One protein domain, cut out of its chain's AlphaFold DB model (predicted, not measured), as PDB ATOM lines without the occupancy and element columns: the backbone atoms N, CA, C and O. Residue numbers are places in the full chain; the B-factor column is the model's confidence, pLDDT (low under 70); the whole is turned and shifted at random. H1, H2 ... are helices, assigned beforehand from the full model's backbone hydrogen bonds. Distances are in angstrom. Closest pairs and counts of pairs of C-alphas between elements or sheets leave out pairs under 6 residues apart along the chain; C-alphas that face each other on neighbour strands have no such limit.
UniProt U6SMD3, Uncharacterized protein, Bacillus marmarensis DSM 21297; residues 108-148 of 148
ATOM      1  N   VAL A 108     159.338 108.977 146.988       88.69
ATOM      2  CA  VAL A 108     158.327 109.026 145.924       88.69
ATOM      3  C   VAL A 108     157.834 110.463 145.786       88.69
ATOM      4  O   VAL A 108     157.384 111.066 146.759       88.69
ATOM      5  N   THR A 109     157.914 111.015 144.576       91.88
ATOM      6  CA  THR A 109     157.322 112.319 144.250       91.88
ATOM      7  C   THR A 109     155.879 112.098 143.817       91.88
ATOM      8  O   THR A 109     155.628 111.368 142.864       91.88
ATOM      9  N   THR A 110     154.932 112.727 144.511       89.75
ATOM     10  CA  THR A 110     153.495 112.630 144.221       89.75
ATOM     11  C   THR A 110     152.900 114.017 144.016       89.75
ATOM     12  O   THR A 110     153.321 114.985 144.649       89.75
ATOM     13  N   TYR A 111     151.913 114.108 143.128       92.88
ATOM     14  CA  TYR A 111     151.136 115.322 142.892       92.88
ATOM     15  C   TYR A 111     149.759 115.165 143.535       92.88
ATOM     16  O   TYR A 111     149.184 114.079 143.528       92.88
ATOM     17  N   MET A 112     149.240 116.244 144.118       91.44
ATOM     18  CA  MET A 112     147.981 116.245 144.865       91.44
ATOM     19  C   MET A 112     147.116 117.423 144.427       91.44
ATOM     20  O   MET A 112     147.628 118.436 143.947       91.44
ATOM     21  N   THR A 113     145.801 117.309 144.609       95.88
ATOM     22  CA  THR A 113     144.883 118.431 144.380       95.88
ATOM     23  C   THR A 113     145.192 119.584 145.335       95.88
ATOM     24  O   THR A 113     145.623 119.374 146.473       95.88
ATOM     25  N   HIS A 114     144.908 120.818 144.908       95.19
ATOM     26  CA  HIS A 114     145.112 122.007 145.743       95.19
ATOM     27  C   HIS A 114     144.372 121.915 147.091       95.19
ATOM     28  O   HIS A 114     144.907 122.295 148.129       95.19
ATOM     29  N   THR A 115     143.172 121.330 147.090       96.06
ATOM     30  CA  THR A 115     142.368 121.084 148.296       96.06
ATOM     31  C   THR A 115     143.043 120.133 149.288       96.06
ATOM     32  O   THR A 115     142.936 120.336 150.496       96.06
ATOM     33  N   ASN A 116     143.773 119.119 148.813       93.31
ATOM     34  CA  ASN A 116     144.492 118.188 149.683       93.31
ATOM     35  C   ASN A 116     145.807 118.790 150.207       93.31
ATOM     36  O   ASN A 116     146.131 118.590 151.376       93.31
ATOM     37  N   ASP A 117     146.511 119.596 149.406       93.31
ATOM     38  CA  ASP A 117     147.671 120.381 149.861       93.31
ATOM     39  C   ASP A 117     147.289 121.400 150.957       93.31
ATOM     40  O   ASP A 117     147.964 121.487 151.986       93.31
ATOM     41  N   GLN A 118     146.157 122.104 150.813       95.19
ATOM     42  CA  GLN A 118     145.626 122.979 151.868       95.19
ATOM     43  C   GLN A 118     145.315 122.212 153.166       95.19
ATOM     44  O   GLN A 118     145.715 122.649 154.247       95.19
ATOM     45  N   LYS A 119     144.662 121.042 153.083       93.69
ATOM     46  CA  LYS A 119     144.413 120.182 154.257       93.69
ATOM     47  C   LYS A 119     145.715 119.762 154.943       93.69
ATOM     48  O   LYS A 119     145.807 119.838 156.166       93.69
ATOM     49  N   LEU A 120     146.738 119.381 154.172       93.06
ATOM     50  CA  LEU A 120     148.048 119.007 154.710       93.06
ATOM     51  C   LEU A 120     148.724 120.169 155.460       93.06
ATOM     52  O   LEU A 120     149.322 119.955 156.516       93.06
ATOM     53  N   LYS A 121     148.602 121.400 154.945       92.69
ATOM     54  CA  LYS A 121     149.109 122.621 155.596       92.69
ATOM     55  C   LYS A 121     148.403 122.896 156.923       92.69
ATOM     56  O   LYS A 121     149.089 123.060 157.927       92.69
ATOM     57  N   MET A 122     147.071 122.816 156.964       93.50
ATOM     58  CA  MET A 122     146.316 122.968 158.216       93.50
ATOM     59  C   MET A 122     146.700 121.918 159.271       93.50
ATOM     60  O   MET A 122     146.801 122.242 160.451       93.50
ATOM     61  N   ILE A 123     146.943 120.662 158.874       91.69
ATOM     62  CA  ILE A 123     147.393 119.608 159.803       91.69
ATOM     63  C   ILE A 123     148.795 119.924 160.344       91.69
ATOM     64  O   ILE A 123     149.038 119.787 161.544       91.69
ATOM     65  N   LYS A 124     149.709 120.401 159.488       92.06
ATOM     66  CA  LYS A 124     151.041 120.857 159.911       92.06
ATOM     67  C   LYS A 124     150.961 122.017 160.909       92.06
ATOM     68  O   LYS A 124     151.703 122.013 161.885       92.06
ATOM     69  N   GLU A 125     150.080 122.985 160.678       92.75
ATOM     70  CA  GLU A 125     149.885 124.144 161.561       92.75
ATOM     71  C   GLU A 125     149.256 123.752 162.905       92.75
ATOM     72  O   GLU A 125     149.722 124.204 163.945       92.75
ATOM     73  N   ARG A 126     148.250 122.865 162.907       93.62
ATOM     74  CA  ARG A 126     147.551 122.433 164.132       93.62
ATOM     75  C   ARG A 126     148.354 121.480 165.017       93.62
ATOM     76  O   ARG A 126     148.221 121.545 166.233       93.62
ATOM     77  N   TYR A 127     149.143 120.582 164.424       92.25
ATOM     78  CA  TYR A 127     149.793 119.479 165.151       92.25
ATOM     79  C   TYR A 127     151.329 119.502 165.087       92.25
ATOM     80  O   TYR A 127     151.978 118.605 165.618       92.25
ATOM     81  N   GLY A 128     151.938 120.468 164.390       92.12
ATOM     82  CA  GLY A 128     153.395 120.535 164.195       92.12
ATOM     83  C   GLY A 128     153.988 119.390 163.357       92.12
ATOM     84  O   GLY A 128     155.209 119.264 163.241       92.12
ATOM     85  N   LEU A 129     153.149 118.531 162.766       91.81
ATOM     86  CA  LEU A 129     153.581 117.337 162.037       91.81
ATOM     87  C   LEU A 129     154.080 117.680 160.628       91.81
ATOM     88  O   LEU A 129     153.501 118.497 159.914       91.81
ATOM     89  N   SER A 130     155.148 117.012 160.184       91.62
ATOM     90  CA  SER A 130     155.618 117.158 158.806       91.62
ATOM     91  C   SER A 130     154.678 116.456 157.822       91.62
ATOM     92  O   SER A 130     154.148 115.383 158.111       91.62
ATOM     93  N   ALA A 131     154.539 117.030 156.623       89.94
ATOM     94  CA  ALA A 131     153.771 116.458 155.515       89.94
ATOM     95  C   ALA A 131     154.074 114.963 155.297       89.94
ATOM     96  O   ALA A 131     153.163 114.146 155.221       89.94
ATOM     97  N   THR A 132     155.357 114.594 155.286       91.62
ATOM     98  CA  THR A 132     155.818 113.207 155.131       91.62
ATOM     99  C   THR A 132     155.330 112.288 156.254       91.62
ATOM    100  O   THR A 132     154.920 111.170 155.970       91.62
ATOM    101  N   LYS A 133     155.327 112.736 157.521       91.81
ATOM    102  CA  LYS A 133     154.810 111.928 158.641       91.81
ATOM    103  C   LYS A 133     153.307 111.682 158.504       91.81
ATOM    104  O   LYS A 133     152.871 110.550 158.670       91.81
ATOM    105  N   VAL A 134     152.541 112.720 158.157       92.81
ATOM    106  CA  VAL A 134     151.084 112.625 157.944       92.81
ATOM    107  C   VAL A 134     150.762 111.658 156.800       92.81
ATOM    108  O   VAL A 134     149.910 110.788 156.952       92.81
ATOM    109  N   LEU A 135     151.482 111.760 155.678       92.94
ATOM    110  CA  LEU A 135     151.293 110.878 154.523       92.94
ATOM    111  C   LEU A 135     151.693 109.428 154.820       92.94
ATOM    112  O   LEU A 135     150.933 108.521 154.499       92.94
ATOM    113  N   ASN A 136     152.829 109.199 155.485       92.56
ATOM    114  CA  ASN A 136     153.248 107.850 155.875       92.56
ATOM    115  C   ASN A 136     152.252 107.207 156.855       92.56
ATOM    116  O   ASN A 136     151.965 106.021 156.726       92.56
ATOM    117  N   HIS A 137     151.685 107.977 157.791       92.19
ATOM    118  CA  HIS A 137     150.639 107.490 158.696       92.19
ATOM    119  C   HIS A 137     149.359 107.109 157.940       92.19
ATOM    120  O   HIS A 137     148.834 106.016 158.130       92.19
ATOM    121  N   ALA A 138     148.886 107.977 157.037       91.25
ATOM    122  CA  ALA A 138     147.699 107.712 156.226       91.25
ATOM    123  C   ALA A 138     147.870 106.475 155.322       91.25
ATOM    124  O   ALA A 138     146.948 105.674 155.198       91.25
ATOM    125  N   LEU A 139     149.060 106.288 154.737       91.81
ATOM    126  CA  LEU A 139     149.405 105.087 153.971       91.81
ATOM    127  C   LEU A 139     149.455 103.837 154.860       91.81
ATOM    128  O   LEU A 139     148.893 102.813 154.486       91.81
ATOM    129  N   SER A 140     150.064 103.926 156.046       91.19
ATOM    130  CA  SER A 140     150.118 102.827 157.020       91.19
ATOM    131  C   SER A 140     148.714 102.355 157.419       91.19
ATOM    132  O   SER A 140     148.419 101.162 157.355       91.19
ATOM    133  N   GLU A 141     147.806 103.284 157.746       92.88
ATOM    134  CA  GLU A 141     146.394 102.969 157.998       92.88
ATOM    135  C   GLU A 141     145.695 102.344 156.786       92.88
ATOM    136  O   GLU A 141     144.901 101.419 156.946       92.88
ATOM    137  N   TYR A 142     145.952 102.859 155.582       92.31
ATOM    138  CA  TYR A 142     145.325 102.376 154.354       92.31
ATOM    139  C   TYR A 142     145.715 100.924 154.047       92.31
ATOM    140  O   TYR A 142     144.833 100.091 153.845       92.31
ATOM    141  N   PHE A 143     147.008 100.590 154.102       91.19
ATOM    142  CA  PHE A 143     147.475  99.212 153.919       91.19
ATOM    143  C   PHE A 143     146.991  98.286 155.044       91.19
ATOM    144  O   PHE A 143     146.480  97.205 154.756       91.19
ATOM    145  N   SER A 144     147.009  98.753 156.300       90.44
ATOM    146  CA  SER A 144     146.474  97.997 157.448       90.44
ATOM    147  C   SER A 144     144.996  97.626 157.267       90.44
ATOM    148  O   SER A 144     144.587  96.516 157.598       90.44
ATOM    149  N   LYS A 145     144.183  98.535 156.707       90.75
ATOM    150  CA  LYS A 145     142.757  98.296 156.415       90.75
ATOM    151  C   LYS A 145     142.540  97.351 155.230       90.75
ATOM    152  O   LYS A 145     141.534  96.648 155.206       90.75
ATOM    153  N   LEU A 146     143.471  97.312 154.275       89.12
ATOM    154  CA  LEU A 146     143.421  96.422 153.109       89.12
ATOM    155  C   LEU A 146     143.943  95.000 153.376       89.12
ATOM    156  O   LEU A 146     143.757  94.144 152.515       89.12
ATOM    157  N   LYS A 147     144.553  94.734 154.542       78.00
ATOM    158  CA  LYS A 147     145.236  93.462 154.863       78.00
ATOM    159  C   LYS A 147     146.313  93.080 153.826       78.00
ATOM    160  O   LYS A 147     146.426  91.912 153.457       78.00
ATOM    161  N   LEU A 148     147.064  94.083 153.362       59.19
ATOM    162  CA  LEU A 148     148.265  93.940 152.526       59.19
ATOM    163  C   LEU A 148     149.533  93.866 153.387       59.19
ATOM    164  O   LEU A 148     149.557  94.561 154.428       59.19
TER     165      LEU A 148
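Overview. This is residues 108 to 148 of the 148 residues of an uncharacterized protein of Bacillus marmarensis DSM 21297 (UniProt U6SMD3). Two helices make a loose T: H1 is the crossbar, and H2 starts beside its middle as the stem, which sticks out with residues 136 to 146 of H2 and the two residues after it, 147 and 148. An unnamed tail, residues 108 to 113, leads into H1. The printed part has 41 residues with two named helices, H1 then H2, and no named strand; it is all helix, loose, with a radius of gyration of the C-alphas of 11.3 A and spans of 31 by 22 by 17 A.

Arrangement. Look first at H1, residues 114 to 127, then at H2, residues 131 to 146. Residues 120 to 124 of H1 touch residues 131 to 134 of H2; the closest C-alphas, Leu 120 and Ala 131, are 6.3 A apart. The lines are about perpendicular, at 75 degrees. In H1 and H2 every O i to N i+4 pair is within hydrogen-bond range.

Along the chain. Find C-alpha 114 at (145.112, 122.007, 145.743); from there H1 runs 20.1 A to Tyr 127. Find C-alpha 131 at (153.771, 116.458, 155.515); H2 runs 22.7 A to C-alpha 146 at (143.421, 96.422, 153.109).

Size, cuts and confidence. The C-alphas farthest apart, Glu 125 and Lys 147, are 31.7 A apart. Residues 108 to 116, of which 114 to 116 belong to H1, stand free. The link from H1 to H2 is tight, and the printed part has no cut. The model's pLDDT is under 70 at residue 148, the chain's last.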